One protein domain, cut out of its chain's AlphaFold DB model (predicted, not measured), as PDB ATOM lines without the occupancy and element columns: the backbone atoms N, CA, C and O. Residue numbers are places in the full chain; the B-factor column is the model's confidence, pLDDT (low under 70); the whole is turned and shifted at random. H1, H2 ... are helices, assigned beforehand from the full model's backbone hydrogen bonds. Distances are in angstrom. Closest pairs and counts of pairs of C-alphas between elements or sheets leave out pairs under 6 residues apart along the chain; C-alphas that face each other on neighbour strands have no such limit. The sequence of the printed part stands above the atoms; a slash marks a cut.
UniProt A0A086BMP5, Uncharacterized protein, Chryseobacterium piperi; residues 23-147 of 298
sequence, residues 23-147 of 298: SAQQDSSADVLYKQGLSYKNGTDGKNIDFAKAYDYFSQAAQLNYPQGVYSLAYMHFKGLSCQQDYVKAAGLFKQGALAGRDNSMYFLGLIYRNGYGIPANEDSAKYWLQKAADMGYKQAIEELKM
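Overview. This is residues 23 to 147 of the 298 residues of an uncharacterized protein of Chryseobacterium piperi (UniProt A0A086BMP5). The chain is wound in stacked helical turns, a short twisted solenoid in which seven helices fold back and forth, each packing on the one before it. H1 and H2 make one end, H3 and H4 the middle, and H5, H6 and H7 the other end; H3 runs the same way as H1, H5 the same way as H3, and H7 the same way as H5, at tilts of 33, 29 and 32 degrees. The first five helices make an up and down bundle, each running against the one before it in the chain. The printed part has 125 residues with seven named helices, H1 to H7 in chain order, and no named strand, and its class is all helix. It is compact, with a radius of gyration of the C-alphas of 14.8 A and spans of 43 by 32 by 22 A.

Along the chain. The longest helix, H1, is residues 23 to 42, 28.0 A from C-alpha 23 at (24.685, 19.706, -25.584) to C-alpha 42 at (28.895, 22.171, 1.975). H2 is residues 51 to 63, 17.9 A long, and H3 is residues 67 to 79, 18.3 A. H4 is residues 87 to 99, 17.9 A, and H5 is residues 103 to 115, 18.4 A. H6 is residues 123 to 135, 17.8 A. H7, residues 139 to 146, is 11.2 A long and ends at C-alpha 146 at (-2.321, 16.793, 3.817).

Arrangement. H1 and H2 form a helical hairpin and touch, closest at the C-alphas of Gly 37 and Ala 54, 4.1 A apart, at a shallow tilt of 16 degrees, opposite ways. H1, with residues 30 to 34 alone, and H3, with residues 68 to 69 alone, only just touch, with 3 pairs of C-alphas within 8 A; the closest C-alphas, of Tyr 34 and Gly 69, are 5.8 A apart. H2 and H3 touch at a steep tilt of 43 degrees, closest at the C-alphas of Ala 62 and Val 70, 4.4 A. H3 and H4 touch at a shallow tilt of 22 degrees, closest at the C-alphas of Ala 74 and Ala 90, 4.4 A. H4 and H5 touch at a steep tilt of 39 degrees, closest at the C-alphas of Phe 94 and Ser 105, 4.7 A. H5 and H6 touch at a shallow tilt of 23 degrees, closest at the C-alphas of Gly 110 and Ala 126, 4.1 A. H6 and H7 touch at a steep tilt of 42 degrees, closest at the C-alphas of Ala 134 and Ile 142, 5.1 A. H2 and H4 are apart. In H1 to H7 every O i to N i+4 pair is within hydrogen-bond range.

Size, cuts and confidence. The two C-alphas farthest apart, of Gly 46 and Asp 124, are 45.6 A from each other. The printed part has no cut and no long link. Residues 23 to 27 have pLDDT under 70.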
ATOM      1  N   SER A  23      25.536  20.008 -26.742       54.22
ATOM      2  CA  SER A  23      24.685  19.706 -25.584       54.22
ATOM      3  C   SER A  23      25.420  18.881 -24.527       54.22
ATOM      4  O   SER A  23      25.425  19.253 -23.363       54.22
ATOM      5  N   ALA A  24      26.146  17.833 -24.926       50.59
ATOM      6  CA  ALA A  24      26.931  17.016 -23.997       50.59
ATOM      7  C   ALA A  24      28.098  17.795 -23.361       50.59
ATOM      8  O   ALA A  24      28.467  17.549 -22.212       50.59
ATOM      9  N   GLN A  25      28.689  18.744 -24.095       52.94
ATOM     10  CA  GLN A  25      29.764  19.595 -23.584       52.94
ATOM     11  C   GLN A  25      29.236  20.714 -22.670       52.94
ATOM     12  O   GLN A  25      29.870  21.010 -21.656       52.94
ATOM     13  N   GLN A  26      28.071  21.298 -22.981       59.31
ATOM     14  CA  GLN A  26      27.377  22.246 -22.100       59.31
ATOM     15  C   GLN A  26      26.913  21.574 -20.805       59.31
ATOM     16  O   GLN A  26      27.152  22.126 -19.733       59.31
ATOM     17  N   ASP A  27      26.368  20.359 -20.884       63.59
ATOM     18  CA  ASP A  27      25.956  19.583 -19.710       63.59
ATOM     19  C   ASP A  27      27.153  19.201 -18.828       63.59
ATOM     20  O   ASP A  27      27.083  19.317 -17.606       63.59
ATOM     21  N   SER A  28      28.287  18.825 -19.432       76.50
ATOM     22  CA  SER A  28      29.532  18.530 -18.706       76.50
ATOM     23  C   SER A  28      30.107  19.777 -18.018       76.50
ATOM     24  O   SER A  28      30.481  19.732 -16.845       76.50
ATOM     25  N   SER A  29      30.120  20.926 -18.704       89.44
ATOM     26  CA  SER A  29      30.583  22.190 -18.114       89.44
ATOM     27  C   SER A  29      29.668  22.662 -16.983       89.44
ATOM     28  O   SER A  29      30.153  23.149 -15.960       89.44
ATOM     29  N   ALA A  30      28.351  22.530 -17.145       94.31
ATOM     30  CA  ALA A  30      27.396  22.986 -16.148       94.31
ATOM     31  C   ALA A  30      27.348  22.072 -14.914       94.31
ATOM     32  O   ALA A  30      27.237  22.573 -13.795       94.31
ATOM     33  N   ASP A  31      27.521  20.758 -15.093       94.69
ATOM     34  CA  ASP A  31      27.683  19.801 -13.993       94.69
ATOM     35  C   ASP A  31      28.941  20.097 -13.164       94.69
ATOM     36  O   ASP A  31      28.881  20.108 -11.933       94.69
ATOM     37  N   VAL A  32      30.069  20.420 -13.813       96.31
ATOM     38  CA  VAL A  32      31.294  20.830 -13.106       96.31
ATOM     39  C   VAL A  32      31.054  22.101 -12.293       96.31
ATOM     40  O   VAL A  32      31.385  22.125 -11.107       96.31
ATOM     41  N   LEU A  33      30.445  23.134 -12.886       97.94
ATOM     42  CA  LEU A  33      30.102  24.371 -12.176       97.94
ATOM     43  C   LEU A  33      29.188  24.090 -10.976       97.94
ATOM     44  O   LEU A  33      29.470  24.532  -9.865       97.94
ATOM     45  N   TYR A  34      28.141  23.286 -11.164       97.06
ATOM     46  CA  TYR A  34      27.238  22.891 -10.088       97.06
ATOM     47  C   TYR A  34      27.964  22.151  -8.954       97.06
ATOM     48  O   TYR A  34      27.770  22.477  -7.780       97.06
ATOM     49  N   LYS A  35      28.851  21.204  -9.276       97.25
ATOM     50  CA  LYS A  35      29.668  20.484  -8.283       97.25
ATOM     51  C   LYS A  35      30.609  21.416  -7.523       97.25
ATOM     52  O   LYS A  35      30.742  21.275  -6.309       97.25
ATOM     53  N   GLN A  36      31.216  22.398  -8.193       97.88
ATOM     54  CA  GLN A  36      32.018  23.424  -7.514       97.88
ATOM     55  C   GLN A  36      31.167  24.243  -6.538       97.88
ATOM     56  O   GLN A  36      31.587  24.450  -5.397       97.88
ATOM     57  N   GLY A  37      29.957  24.634  -6.949       97.25
ATOM     58  CA  GLY A  37      29.000  25.323  -6.086       97.25
ATOM     59  C   GLY A  37      28.607  24.496  -4.862       97.25
ATOM     60  O   GLY A  37      28.640  25.004  -3.744       97.25
ATOM     61  N   LEU A  38      28.318  23.200  -5.031       96.38
ATOM     62  CA  LEU A  38      28.032  22.290  -3.913       96.38
ATOM     63  C   LEU A  38      29.207  22.162  -2.943       96.38
ATOM     64  O   LEU A  38      28.996  22.168  -1.732       96.38
ATOM     65  N   SER A  39      30.424  22.066  -3.473       96.44
ATOM     66  CA  SER A  39      31.654  21.923  -2.697       96.44
ATOM     67  C   SER A  39      31.889  23.138  -1.786       96.44
ATOM     68  O   SER A  39      32.160  22.975  -0.598       96.44
ATOM     69  N   TYR A  40      31.648  24.356  -2.286       95.81
ATOM     70  CA  TYR A  40      31.657  25.571  -1.459       95.81
ATOM     71  C   TYR A  40      30.449  25.689  -0.525       95.81
ATOM     72  O   TYR A  40      30.603  26.137   0.603       95.81
ATOM     73  N   LYS A  41      29.251  25.266  -0.942       91.50
ATOM     74  CA  LYS A  41      28.052  25.303  -0.088       91.50
ATOM     75  C   LYS A  41      28.188  24.385   1.134       91.50
ATOM     76  O   LYS A  41      27.721  24.730   2.212       91.50
ATOM     77  N   ASN A  42      28.789  23.210   0.948       88.12
ATOM     78  CA  ASN A  42      28.895  22.171   1.975       88.12
ATOM     79  C   ASN A  42      30.248  22.167   2.707       88.12
ATOM     80  O   ASN A  42      30.380  21.457   3.698       88.12
ATOM     81  N   GLY A  43      31.254  22.897   2.214       92.12
ATOM     82  CA  GLY A  43      32.614  22.837   2.749       92.12
ATOM     83  C   GLY A  43      33.294  21.479   2.526       92.12
ATOM     84  O   GLY A  43      33.891  20.918   3.442       92.12
ATOM     85  N   THR A  44      33.158  20.904   1.328       91.69
ATOM     86  CA  THR A  44      33.799  19.624   0.967       91.69
ATOM     87  C   THR A  44      35.059  19.847   0.129       91.69
ATOM     88  O   THR A  44      35.374  20.967  -0.269       91.69
ATOM     89  N   ASP A  45      35.816  18.778  -0.138       90.50
ATOM     90  CA  ASP A  45      37.000  18.801  -1.017       90.50
ATOM     91  C   ASP A  45      38.093  19.796  -0.577       90.50
ATOM     92  O   ASP A  45      38.778  20.406  -1.398       90.50
ATOM     93  N   GLY A  46      38.245  19.981   0.739       90.00
ATOM     94  CA  GLY A  46      39.233  20.891   1.327       90.00
ATOM     95  C   GLY A  46      38.847  22.373   1.283       90.00
ATOM     96  O   GLY A  46      39.699  23.226   1.528       90.00
ATOM     97  N   LYS A  47      37.589  22.701   0.969       92.44
ATOM     98  CA  LYS A  47      37.069  24.073   1.005       92.44
ATOM     99  C   LYS A  47      36.300  24.330   2.291       92.44
ATOM    100  O   LYS A  47      35.621  23.449   2.801       92.44
ATOM    101  N   ASN A  48      36.343  25.571   2.757       91.19
ATOM    102  CA  ASN A  48      35.427  26.047   3.788       91.19
ATOM    103  C   ASN A  48      34.065  26.385   3.167       91.19
ATOM    104  O   ASN A  48      33.981  26.653   1.964       91.19
ATOM    105  N   ILE A  49      33.021  26.406   3.999       90.56
ATOM    106  CA  ILE A  49      31.701  26.897   3.596       90.56
ATOM    107  C   ILE A  49      31.836  28.349   3.112       90.56
ATOM    108  O   ILE A  49      32.324  29.207   3.844       90.56
ATOM    109  N   ASP A  50      31.417  28.608   1.875       92.31
ATOM    110  CA  ASP A  50      31.491  29.918   1.219       92.31
ATOM    111  C   ASP A  50      30.268  30.090   0.306       92.31
ATOM    112  O   ASP A  50      30.241  29.660  -0.853       92.31
ATOM    113  N   PHE A  51      29.207  30.687   0.853       88.00
ATOM    114  CA  PHE A  51      27.965  30.886   0.111       88.00
ATOM    115  C   PHE A  51      28.114  31.894  -1.034       88.00
ATOM    116  O   PHE A  51      27.395  31.764  -2.019       88.00
ATOM    117  N   ALA A  52      29.053  32.841  -0.971       94.88
ATOM    118  CA  ALA A  52      29.278  33.786  -2.066       94.88
ATOM    119  C   ALA A  52      29.812  33.060  -3.304       94.88
ATOM    120  O   ALA A  52      29.246  33.163  -4.391       94.88
ATOM    121  N   LYS A  53      30.827  32.206  -3.129       95.81
ATOM    122  CA  LYS A  53      31.324  31.375  -4.236       95.81
ATOM    123  C   LYS A  53      30.289  30.366  -4.706       95.81
ATOM    124  O   LYS A  53      30.158  30.149  -5.909       95.81
ATOM    125  N   ALA A  54      29.541  29.753  -3.788       95.31
ATOM    126  CA  ALA A  54      28.456  28.854  -4.167       95.31
ATOM    127  C   ALA A  54      27.422  29.567  -5.056       95.31
ATOM    128  O   ALA A  54      27.040  29.024  -6.094       95.31
ATOM    129  N   TYR A  55      27.039  30.797  -4.696       96.19
ATOM    130  CA  TYR A  55      26.138  31.639  -5.479       96.19
ATOM    131  C   TYR A  55      26.682  31.891  -6.888       96.19
ATOM    132  O   TYR A  55      25.953  31.700  -7.864       96.19
ATOM    133  N   ASP A  56      27.957  32.255  -7.019       98.06
ATOM    134  CA  ASP A  56      28.583  32.525  -8.317       98.06
ATOM    135  C   ASP A  56      28.602  31.285  -9.221       98.06
ATOM    136  O   ASP A  56      28.280  31.363 -10.411       98.06
ATOM    137  N   TYR A  57      28.946  30.119  -8.670       98.38
ATOM    138  CA  TYR A  57      28.961  28.862  -9.423       98.38
ATOM    139  C   TYR A  57      27.558  28.399  -9.819       98.38
ATOM    140  O   TYR A  57      27.345  27.994 -10.965       98.38
ATOM    141  N   PHE A  58      26.581  28.482  -8.911       98.00
ATOM    142  CA  PHE A  58      25.195  28.153  -9.243       98.00
ATOM    143  C   PHE A  58      24.597  29.142 -10.241       98.00
ATOM    144  O   PHE A  58      23.857  28.714 -11.122       98.00
ATOM    145  N   SER A  59      24.968  30.423 -10.176       97.81
ATOM    146  CA  SER A  59      24.579  31.430 -11.169       97.81
ATOM    147  C   SER A  59      25.084  31.070 -12.563       97.81
ATOM    148  O   SER A  59      24.308  31.082 -13.516       97.81
ATOM    149  N   GLN A  60      26.352  30.676 -12.685       97.69
ATOM    150  CA  GLN A  60      26.924  30.225 -13.959       97.69
ATOM    151  C   GLN A  60      26.260  28.933 -14.463       97.69
ATOM    152  O   GLN A  60      25.911  28.837 -15.637       97.69
ATOM    153  N   ALA A  61      26.011  27.952 -13.588       96.69
ATOM    154  CA  ALA A  61      25.293  26.732 -13.965       96.69
ATOM    155  C   ALA A  61      23.844  27.024 -14.413       96.69
ATOM    156  O   ALA A  61      23.368  26.454 -15.393       96.69
ATOM    157  N   ALA A  62      23.151  27.946 -13.739       95.75
ATOM    158  CA  ALA A  62      21.803  28.375 -14.101       95.75
ATOM    159  C   ALA A  62      21.762  29.119 -15.448       95.75
ATOM    160  O   ALA A  62      20.830  28.909 -16.221       95.75
ATOM    161  N   GLN A  63      22.779  29.929 -15.770       96.06
ATOM    162  CA  GLN A  63      22.921  30.579 -17.084       96.06
ATOM    163  C   GLN A  63      23.064  29.568 -18.229       96.06
ATOM    164  O   GLN A  63      22.620  29.831 -19.344       96.06
ATOM    165  N   LEU A  64      23.625  28.391 -17.943       94.50
ATOM    166  CA  LEU A  64      23.678  27.257 -18.869       94.50
ATOM    167  C   LEU A  64      22.384  26.420 -18.872       94.50
ATOM    168  O   LEU A  64      22.352  25.349 -19.468       94.50
ATOM    169  N   ASN A  65      21.314  26.895 -18.226       92.25
ATOM    170  CA  ASN A  65      20.031  26.206 -18.055       92.25
ATOM    171  C   ASN A  65      20.129  24.843 -17.352       92.25
ATOM    172  O   ASN A  65      19.238  24.008 -17.497       92.25
ATOM    173  N   TYR A  66      21.180  24.617 -16.559       94.31
ATOM    174  CA  TYR A  66      21.344  23.363 -15.835       94.31
ATOM    175  C   TYR A  66      20.302  23.258 -14.711       94.31
ATOM    176  O   TYR A  66      20.333  24.087 -13.793       94.31
ATOM    177  N   PRO A  67      19.385  22.270 -14.729       92.25
ATOM    178  CA  PRO A  67      18.216  22.265 -13.844       92.25
ATOM    179  C   PRO A  67      18.552  22.324 -12.347       92.25
ATOM    180  O   PRO A  67      17.872  22.994 -11.572       92.25
ATOM    181  N   GLN A  68      19.626  21.652 -11.929       93.69
ATOM    182  CA  GLN A  68      20.119  21.661 -10.555       93.69
ATOM    183  C   GLN A  68      20.681  23.039 -10.183       93.69
ATOM    184  O   GLN A  68      20.448  23.506  -9.074       93.69
ATOM    185  N   GLY A  69      21.387  23.696 -11.110       96.25
ATOM    186  CA  GLY A  69      21.920  25.046 -10.925       96.25
ATOM    187  C   GLY A  69      20.806  26.081 -10.792       96.25
ATOM    188  O   GLY A  69      20.831  26.884  -9.863       96.25
ATOM    189  N   VAL A  70      19.783  25.998 -11.652       97.88
ATOM    190  CA  VAL A  70      18.575  26.838 -11.579       97.88
ATOM    191  C   VAL A  70      17.880  26.669 -10.228       97.88
ATOM    192  O   VAL A  70      17.605  27.661  -9.555       97.88
ATOM    193  N   TYR A  71      17.650  25.425  -9.794       97.56
ATOM    194  CA  TYR A  71      17.074  25.139  -8.479       97.56
ATOM    195  C   TYR A  71      17.928  25.706  -7.336       97.56
ATOM    196  O   TYR A  71      17.397  26.332  -6.423       97.56
ATOM    197  N   SER A  72      19.246  25.498  -7.367       97.50
ATOM    198  CA  SER A  72      20.136  25.971  -6.306       97.50
ATOM    199  C   SER A  72      20.167  27.492  -6.222       97.50
ATOM    200  O   SER A  72      20.076  28.027  -5.122       97.50
ATOM    201  N   LEU A  73      20.208  28.189  -7.359       98.00
ATOM    202  CA  LEU A  73      20.116  29.646  -7.389       98.00
ATOM    203  C   LEU A  73      18.755  30.138  -6.867       98.00
ATOM    204  O   LEU A  73      18.706  31.082  -6.078       98.00
ATOM    205  N   ALA A  74      17.659  29.474  -7.252       98.06
ATOM    206  CA  ALA A  74      16.320  29.772  -6.743       98.06
ATOM    207  C   ALA A  74      16.259  29.631  -5.218       98.06
ATOM    208  O   ALA A  74      15.766  30.521  -4.531       98.06
ATOM    209  N   TYR A  75      16.819  28.543  -4.685       95.31
ATOM    210  CA  TYR A  75      16.871  28.278  -3.253       95.31
ATOM    211  C   TYR A  75      17.716  29.309  -2.496       95.31
ATOM    212  O   TYR A  75      17.345  29.708  -1.395       95.31
ATOM    213  N   MET A  76      18.818  29.791  -3.075       93.38
ATOM    214  CA  MET A  76      19.622  30.848  -2.453       93.38
ATOM    215  C   MET A  76      18.873  32.176  -2.386       93.38
ATOM    216  O   MET A  76      18.893  32.802  -1.330       93.38
ATOM    217  N   HIS A  77      18.149  32.561  -3.441       93.81
ATOM    218  CA  HIS A  77      17.264  33.730  -3.396       93.81
ATOM    219  C   HIS A  77      16.093  33.547  -2.435       93.81
ATOM    220  O   HIS A  77      15.734  34.487  -1.733       93.81
ATOM    221  N   PHE A  78      15.532  32.339  -2.368       90.44
ATOM    222  CA  PHE A  78      14.485  32.004  -1.413       90.44
ATOM    223  C   PHE A  78      15.003  32.173   0.015       90.44
ATOM    224  O   PHE A  78      14.375  32.858   0.801       90.44
ATOM    225  N   LYS A  79      16.175  31.631   0.358       84.25
ATOM    226  CA  LYS A  79      16.727  31.678   1.722       84.25
ATOM    227  C   LYS A  79      17.548  32.936   2.057       84.25
ATOM    228  O   LYS A  79      17.927  33.077   3.210       84.25
ATOM    229  N   GLY A  80      17.861  33.802   1.092       87.38
ATOM    230  CA  GLY A  80      18.769  34.943   1.295       87.38
ATOM    231  C   GLY A  80      20.233  34.545   1.543       87.38
ATOM    232  O   GLY A  80      20.954  35.206   2.285       87.38
ATOM    233  N   LEU A  81      20.699  33.432   0.967       84.62
ATOM    234  CA  LEU A  81      22.057  32.930   1.211       84.62
ATOM    235  C   LEU A  81      23.068  33.706   0.361       84.62
ATOM    236  O   LEU A  81      23.114  33.525  -0.853       84.62
ATOM    237  N   SER A  82      23.879  34.560   0.994       87.00
ATOM    238  CA  SER A  82      24.868  35.439   0.337       87.00
ATOM    239  C   SER A  82      24.291  36.382  -0.734       87.00
ATOM    240  O   SER A  82      25.020  36.909  -1.576       87.00
ATOM    241  N   CYS A  83      22.980  36.598  -0.703       83.88
ATOM    242  CA  CYS A  83      22.254  37.544  -1.536       83.88
ATOM    243  C   CYS A  83      21.049  38.067  -0.749       83.88
ATOM    244  O   CYS A  83      20.604  37.427   0.203       83.88
ATOM    245  N   GLN A  84      20.507  39.219  -1.147       87.38
ATOM    246  CA  GLN A  84      19.239  39.674  -0.584       87.38
ATOM    247  C   GLN A  84      18.150  38.641  -0.900       87.38
ATOM    248  O   GLN A  84      18.043  38.165  -2.037       87.38
ATOM    249  N   GLN A  85      17.359  38.294   0.114       87.50
ATOM    250  CA  GLN A  85      16.209  37.424  -0.071       87.50
ATOM    251  C   GLN A  85      15.232  38.057  -1.066       87.50
ATOM    252  O   GLN A  85      14.839  39.213  -0.920       87.50
ATOM    253  N   ASP A  86      14.849  37.285  -2.079       93.00
ATOM    254  CA  ASP A  86      13.960  37.737  -3.144       93.00
ATOM    255  C   ASP A  86      13.063  36.582  -3.589       93.00
ATOM    256  O   ASP A  86      13.416  35.747  -4.430       93.00
ATOM    257  N   TYR A  87      11.871  36.541  -3.003       93.44
ATOM    258  CA  TYR A  87      10.866  35.538  -3.316       93.44
ATOM    259  C   TYR A  87      10.324  35.644  -4.742       93.44
ATOM    260  O   TYR A  87       9.985  34.619  -5.331       93.44
ATOM    261  N   VAL A  88      10.267  36.845  -5.327       97.25
ATOM    262  CA  VAL A  88       9.773  37.040  -6.698       97.25
ATOM    263  C   VAL A  88      10.762  36.430  -7.687       97.25
ATOM    264  O   VAL A  88      10.377  35.659  -8.573       97.25
ATOM    265  N   LYS A  89      12.057  36.702  -7.500       97.06
ATOM    266  CA  LYS A  89      13.123  36.096  -8.302       97.06
ATOM    267  C   LYS A  89      13.211  34.588  -8.082       97.06
ATOM    268  O   LYS A  89      13.326  33.840  -9.057       97.06
ATOM    269  N   ALA A  90      13.095  34.126  -6.835       97.62
ATOM    270  CA  ALA A  90      13.035  32.701  -6.520       97.62
ATOM    271  C   ALA A  90      11.850  32.014  -7.219       97.62
ATOM    272  O   ALA A  90      12.043  30.974  -7.843       97.62
ATOM    273  N   ALA A  91      10.653  32.610  -7.200       98.31
ATOM    274  CA  ALA A  91       9.468  32.081  -7.878       98.31
ATOM    275  C   ALA A  91       9.687  31.931  -9.391       98.31
ATOM    276  O   ALA A  91       9.314  30.912  -9.974       98.31
ATOM    277  N   GLY A  92      10.331  32.916 -10.026       98.31
ATOM    278  CA  GLY A  92      10.696  32.854 -11.443       98.31
ATOM    279  C   GLY A  92      11.626  31.679 -11.763       98.31
ATOM    280  O   GLY A  92      11.353  30.905 -12.684       98.31
ATOM    281  N   LEU A  93      12.685  31.500 -10.969       98.44
ATOM    282  CA  LEU A  93      13.653  30.414 -11.150       98.44
ATOM    283  C   LEU A  93      13.060  29.037 -10.804       98.44
ATOM    284  O   LEU A  93      13.267  28.075 -11.542       98.44
ATOM    285  N   PHE A  94      12.257  28.922  -9.741       98.56
ATOM    286  CA  PHE A  94      11.542  27.681  -9.434       98.56
ATOM    287  C   PHE A  94      10.539  27.324 -10.526       98.56
ATOM    288  O   PHE A  94      10.432  26.156 -10.889       98.56
ATOM    289  N   LYS A  95       9.855  28.305 -11.126       98.38
ATOM    290  CA  LYS A  95       9.005  28.070 -12.298       98.38
ATOM    291  C   LYS A  95       9.808  27.557 -13.488       98.38
ATOM    292  O   LYS A  95       9.367  26.608 -14.130       98.38
ATOM    293  N   GLN A  96      10.986  28.117 -13.756       97.38
ATOM    294  CA  GLN A  96      11.886  27.598 -14.789       97.38
ATOM    295  C   GLN A  96      12.278  26.135 -14.509       97.38
ATOM    296  O   GLN A  96      12.130  25.287 -15.388       97.38
ATOM    297  N   GLY A  97      12.701  25.812 -13.281       95.94
ATOM    298  CA  GLY A  97      13.037  24.441 -12.881       95.94
ATOM    299  C   GLY A  97      11.845  23.479 -12.956       95.94
ATOM    300  O   GLY A  97      11.978  22.359 -13.446       95.94
ATOM    301  N   ALA A  98      10.660  23.922 -12.539       96.81
ATOM    302  CA  ALA A  98       9.428  23.142 -12.594       96.81
ATOM    303  C   ALA A  98       9.025  22.811 -14.040       96.81
ATOM    304  O   ALA A  98       8.640  21.679 -14.331       96.81
ATOM    305  N   LEU A  99       9.167  23.766 -14.968       96.00
ATOM    306  CA  LEU A  99       8.944  23.535 -16.401       96.00
ATOM    307  C   LEU A  99       9.986  22.587 -17.014       96.00
ATOM    308  O   LEU A  99       9.665  21.868 -17.955       96.00
ATOM    309  N   ALA A 100      11.193  22.533 -16.447       92.69
ATOM    310  CA  ALA A 100      12.220  21.546 -16.779       92.69
ATOM    311  C   ALA A 100      12.025  20.185 -16.070       92.69
ATOM    312  O   ALA A 100      12.914  19.337 -16.117       92.69
ATOM    313  N   GLY A 101      10.887  19.958 -15.401       92.88
ATOM    314  CA  GLY A 101      10.553  18.671 -14.785       92.88
ATOM    315  C   GLY A 101      11.216  18.416 -13.428       92.88
ATOM    316  O   GLY A 101      11.357  17.265 -13.032       92.88
ATOM    317  N   ARG A 102      11.652  19.457 -12.709       95.19
ATOM    318  CA  ARG A 102      12.237  19.319 -11.366       95.19
ATOM    319  C   ARG A 102      11.161  19.314 -10.284       95.19
ATOM    320  O   ARG A 102      10.590  20.358  -9.974       95.19
ATOM    321  N   ASP A 103      10.962  18.161  -9.661       97.44
ATOM    322  CA  ASP A 103      10.054  17.924  -8.534       97.44
ATOM    323  C   ASP A 103      10.284  18.884  -7.352       97.44
ATOM    324  O   ASP A 103       9.352  19.521  -6.862       97.44
ATOM    325  N   ASN A 104      11.540  19.088  -6.955       96.00
ATOM    326  CA  ASN A 104      11.899  20.009  -5.881       96.00
ATOM    327  C   ASN A 104      11.554  21.470  -6.226       96.00
ATOM    328  O   ASN A 104      11.138  22.231  -5.358       96.00
ATOM    329  N   SER A 105      11.665  21.866  -7.495       97.88
ATOM    330  CA  SER A 105      11.290  23.214  -7.942       97.88
ATOM    331  C   SER A 105       9.771  23.388  -7.995       97.88
ATOM    332  O   SER A 105       9.268  24.444  -7.621       97.88
ATOM    333  N   MET A 106       9.035  22.344  -8.397       98.50
ATOM    334  CA  MET A 106       7.570  22.318  -8.319       98.50
ATOM    335  C   MET A 106       7.097  22.477  -6.872       98.50
ATOM    336  O   MET A 106       6.221  23.297  -6.610       98.50
ATOM    337  N   TYR A 107       7.720  21.766  -5.929       98.44
ATOM    338  CA  TYR A 107       7.401  21.879  -4.507       98.44
ATOM    339  C   TYR A 107       7.563  23.311  -3.981       98.44
ATOM    340  O   TYR A 107       6.605  23.877  -3.459       98.44
ATOM    341  N   PHE A 108       8.734  23.934  -4.166       98.06
ATOM    342  CA  PHE A 108       8.957  25.298  -3.670       98.06
ATOM    343  C   PHE A 108       8.081  26.340  -4.370       98.06
ATOM    344  O   PHE A 108       7.624  27.280  -3.723       98.06
ATOM    345  N   LEU A 109       7.783  26.172  -5.663       98.44
ATOM    346  CA  LEU A 109       6.815  27.035  -6.340       98.44
ATOM    347  C   LEU A 109       5.408  26.877  -5.746       98.44
ATOM    348  O   LEU A 109       4.703  27.867  -5.552       98.44
ATOM    349  N   GLY A 110       5.019  25.642  -5.423       98.06
ATOM    350  CA  GLY A 110       3.787  25.332  -4.707       98.06
ATOM    351  C   GLY A 110       3.719  26.020  -3.343       98.06
ATOM    352  O   GLY A 110       2.726  26.683  -3.055       98.06
ATOM    353  N   LEU A 111       4.794  25.951  -2.549       96.19
ATOM    354  CA  LEU A 111       4.898  26.648  -1.261       96.19
ATOM    355  C   LEU A 111       4.791  28.168  -1.392       96.19
ATOM    356  O   LEU A 111       4.121  28.804  -0.580       96.19
ATOM    357  N   ILE A 112       5.428  28.753  -2.409       96.88
ATOM    358  CA  ILE A 112       5.359  30.194  -2.666       96.88
ATOM    359  C   ILE A 112       3.909  30.622  -2.920       96.88
ATOM    360  O   ILE A 112       3.437  31.558  -2.281       96.88
ATOM    361  N   TYR A 113       3.180  29.920  -3.793       97.62
ATOM    362  CA  TYR A 113       1.762  30.212  -4.021       97.62
ATOM    363  C   TYR A 113       0.894  29.913  -2.799       97.62
ATOM    364  O   TYR A 113      -0.080  30.619  -2.564       97.62
ATOM    365  N   ARG A 114       1.223  28.885  -2.017       95.62
ATOM    366  CA  ARG A 114       0.447  28.503  -0.832       95.62
ATOM    367  C   ARG A 114       0.519  29.567   0.258       95.62
ATOM    368  O   ARG A 114      -0.500  29.913   0.843       95.62
ATOM    369  N   ASN A 115       1.720  30.082   0.500       92.19
ATOM    370  CA  ASN A 115       2.015  30.994   1.605       92.19
ATOM    371  C   ASN A 115       2.093  32.466   1.183       92.19
ATOM    372  O   ASN A 115       2.269  33.338   2.031       92.19
ATOM    373  N   GLY A 116       1.967  32.758  -0.113       93.38
ATOM    374  CA  GLY A 116       2.036  34.119  -0.633       93.38
ATOM    375  C   GLY A 116       3.409  34.772  -0.448       93.38
ATOM    376  O   GLY A 116       3.499  35.965  -0.163       93.38
ATOM    377  N   TYR A 117       4.492  33.999  -0.564       91.06
ATOM    378  CA  TYR A 117       5.848  34.524  -0.393       91.06
ATOM    379  C   TYR A 117       6.247  35.381  -1.603       91.06
ATOM    380  O   TYR A 117       6.446  34.871  -2.703       91.06
ATOM    381  N   GLY A 118       6.326  36.702  -1.417       89.00
ATOM    382  CA  GLY A 118       6.686  37.696  -2.446       89.00
ATOM    383  C   GLY A 118       5.677  37.901  -3.577       89.00
ATOM    384  O   GLY A 118       5.746  38.904  -4.281       89.00
ATOM    385  N   ILE A 119       4.735  36.979  -3.756       92.62
ATOM    386  CA  ILE A 119       3.642  37.058  -4.725       92.62
ATOM    387  C   ILE A 119       2.316  36.728  -4.029       92.62
ATOM    388  O   ILE A 119       2.336  36.051  -3.003       92.62
ATOM    389  N   PRO A 120       1.158  37.158  -4.560       93.88
ATOM    390  CA  PRO A 120      -0.130  36.834  -3.953       93.88
ATOM    391  C   PRO A 120      -0.338  35.325  -3.803       93.88
ATOM    392  O   PRO A 120      -0.050  34.554  -4.724       93.88
ATOM    393  N   ALA A 121      -0.881  34.919  -2.654       93.88
ATOM    394  CA  ALA A 121      -1.254  33.532  -2.435       93.88
ATOM    395  C   ALA A 121      -2.310  33.087  -3.464       93.88
ATOM    396  O   ALA A 121      -3.209  33.848  -3.830       93.88
ATOM    397  N   ASN A 122      -2.197  31.851  -3.944       96.56
ATOM    398  CA  ASN A 122      -3.113  31.256  -4.908       96.56
ATOM    399  C   ASN A 122      -3.228  29.750  -4.648       96.56
ATOM    400  O   ASN A 122      -2.333  28.976  -4.988       96.56
ATOM    401  N   GLU A 123      -4.337  29.339  -4.041       94.62
ATOM    402  CA  GLU A 123      -4.541  27.958  -3.599       94.62
ATOM    403  C   GLU A 123      -4.583  26.959  -4.767       94.62
ATOM    404  O   GLU A 123      -4.000  25.879  -4.667       94.62
ATOM    405  N   ASP A 124      -5.192  27.327  -5.896       96.88
ATOM    406  CA  ASP A 124      -5.278  26.458  -7.076       96.88
ATOM    407  C   ASP A 124      -3.894  26.186  -7.679       96.88
ATOM    408  O   ASP A 124      -3.536  25.043  -7.969       96.88
ATOM    409  N   SER A 125      -3.078  27.234  -7.816       97.75
ATOM    410  CA  SER A 125      -1.700  27.123  -8.304       97.75
ATOM    411  C   SER A 125      -0.829  26.349  -7.321       97.75
ATOM    412  O   SER A 125      -0.024  25.518  -7.745       97.75
ATOM    413  N   ALA A 126      -1.006  26.577  -6.017       97.94
ATOM    414  CA  ALA A 126      -0.321  25.825  -4.975       97.94
ATOM    415  C   ALA A 126      -0.627  24.327  -5.075       97.94
ATOM    416  O   ALA A 126       0.298  23.525  -5.207       97.94
ATOM    417  N   LYS A 127      -1.914  23.950  -5.094       97.69
ATOM    418  CA  LYS A 127      -2.357  22.555  -5.238       97.69
ATOM    419  C   LYS A 127      -1.831  21.932  -6.523       97.69
ATOM    420  O   LYS A 127      -1.310  20.825  -6.481       97.69
ATOM    421  N   TYR A 128      -1.902  22.645  -7.645       98.31
ATOM    422  CA  TYR A 128      -1.405  22.148  -8.927       98.31
ATOM    423  C   TYR A 128       0.091  21.799  -8.884       98.31
ATOM    424  O   TYR A 128       0.481  20.703  -9.290       98.31
ATOM    425  N   TRP A 129       0.941  22.702  -8.384       98.62
ATOM    426  CA  TRP A 129       2.388  22.465  -8.352       98.62
ATOM    427  C   TRP A 129       2.802  21.455  -7.281       98.62
ATOM    428  O   TRP A 129       3.655  20.610  -7.554       98.62
ATOM    429  N   LEU A 130       2.170  21.486  -6.103       98.56
ATOM    430  CA  LEU A 130       2.392  20.485  -5.060       98.56
ATOM    431  C   LEU A 130       1.957  19.092  -5.528       98.56
ATOM    432  O   LEU A 130       2.713  18.144  -5.343       98.56
ATOM    433  N   GLN A 131       0.805  18.960  -6.196       98.62
ATOM    434  CA  GLN A 131       0.348  17.675  -6.731       98.62
ATOM    435  C   GLN A 131       1.329  17.132  -7.765       98.62
ATOM    436  O   GLN A 131       1.710  15.972  -7.683       98.62
ATOM    437  N   LYS A 132       1.835  17.975  -8.675       98.38
ATOM    438  CA  LYS A 132       2.865  17.541  -9.630       98.38
ATOM    439  C   LYS A 132       4.143  17.051  -8.950       98.38
ATOM    440  O   LYS A 132       4.697  16.041  -9.373       98.38
ATOM    441  N   ALA A 133       4.607  17.732  -7.903       98.44
ATOM    442  CA  ALA A 133       5.760  17.275  -7.129       98.44
ATOM    443  C   ALA A 133       5.467  15.945  -6.404       98.44
ATOM    444  O   ALA A 133       6.301  15.039  -6.404       98.44
ATOM    445  N   ALA A 134       4.273  15.806  -5.824       98.31
ATOM    446  CA  ALA A 134       3.821  14.600  -5.135       98.31
ATOM    447  C   ALA A 134       3.686  13.393  -6.080       98.31
ATOM    448  O   ALA A 134       4.134  12.302  -5.732       98.31
ATOM    449  N   ASP A 135       3.160  13.594  -7.291       98.31
ATOM    450  CA  ASP A 135       3.049  12.565  -8.336       98.31
ATOM    451  C   ASP A 135       4.429  12.050  -8.783       98.31
ATOM    452  O   ASP A 135       4.569  10.903  -9.203       98.31
ATOM    453  N   MET A 136       5.469  12.882  -8.650       97.38
ATOM    454  CA  MET A 136       6.871  12.507  -8.865       97.38
ATOM    455  C   MET A 136       7.534  11.871  -7.629       97.38
ATOM    456  O   MET A 136       8.714  11.527  -7.670       97.38
ATOM    457  N   GLY A 137       6.793  11.691  -6.533       96.50
ATOM    458  CA  GLY A 137       7.267  11.068  -5.298       96.50
ATOM    459  C   GLY A 137       7.969  12.020  -4.326       96.50
ATOM    460  O   GLY A 137       8.606  11.551  -3.378       96.50
ATOM    461  N   TYR A 138       7.868  13.341  -4.520       97.12
ATOM    462  CA  TYR A 138       8.473  14.307  -3.605       97.12
ATOM    463  C   TYR A 138       7.719  14.326  -2.270       97.12
ATOM    464  O   TYR A 138       6.635  14.897  -2.145       97.12
ATOM    465  N   LYS A 139       8.300  13.676  -1.256       95.38
ATOM    466  CA  LYS A 139       7.648  13.396   0.033       95.38
ATOM    467  C   LYS A 139       7.109  14.644   0.721       95.38
ATOM    468  O   LYS A 139       5.974  14.631   1.178       95.38
ATOM    469  N   GLN A 140       7.878  15.730   0.752       91.31
ATOM    470  CA  GLN A 140       7.441  16.964   1.404       91.31
ATOM    471  C   GLN A 140       6.207  17.569   0.723       91.31
ATOM    472  O   GLN A 140       5.371  18.144   1.403       91.31
ATOM    473  N   ALA A 141       6.035  17.387  -0.592       96.50
ATOM    474  CA  ALA A 141       4.822  17.833  -1.274       96.50
ATOM    475  C   ALA A 141       3.602  16.991  -0.876       96.50
ATOM    476  O   ALA A 141       2.514  17.535  -0.711       96.50
ATOM    477  N   ILE A 142       3.788  15.678  -0.691       95.94
ATOM    478  CA  ILE A 142       2.736  14.777  -0.200       95.94
ATOM    479  C   ILE A 142       2.294  15.202   1.202       95.94
ATOM    480  O   ILE A 142       1.096  15.277   1.458       95.94
ATOM    481  N   GLU A 143       3.240  15.490   2.099       92.19
ATOM    482  CA  GLU A 143       2.922  15.956   3.454       92.19
ATOM    483  C   GLU A 143       2.243  17.333   3.440       92.19
ATOM    484  O   GLU A 143       1.202  17.506   4.071       92.19
ATOM    485  N   GLU A 144       2.742  18.283   2.644       92.81
ATOM    486  CA  GLU A 144       2.153  19.624   2.521       92.81
ATOM    487  C   GLU A 144       0.705  19.586   1.999       92.81
ATOM    488  O   GLU A 144      -0.142  20.375   2.417       92.81
ATOM    489  N   LEU A 145       0.379  18.647   1.104       95.38
ATOM    490  CA  LEU A 145      -0.985  18.460   0.594       95.38
ATOM    491  C   LEU A 145      -1.960  17.911   1.643       95.38
ATOM    492  O   LEU A 145      -3.166  18.104   1.491       95.38
ATOM    493  N   LYS A 146      -1.472  17.245   2.699       94.19
ATOM    494  CA  LYS A 146      -2.321  16.793   3.817       94.19
ATOM    495  C   LYS A 146      -2.730  17.953   4.724       94.19
ATOM    496  O   LYS A 146      -3.743  17.854   5.414       94.19
ATOM    497  N   MET A 147      -1.964  19.042   4.723       88.50
ATOM    498  CA  MET A 147      -2.255  20.222   5.528       88.50
ATOM    499  C   MET A 147      -3.461  20.972   4.952       88.50
ATOM    500  O   MET A 147      -3.510  21.280   3.759       88.50
TER     501      MET A 147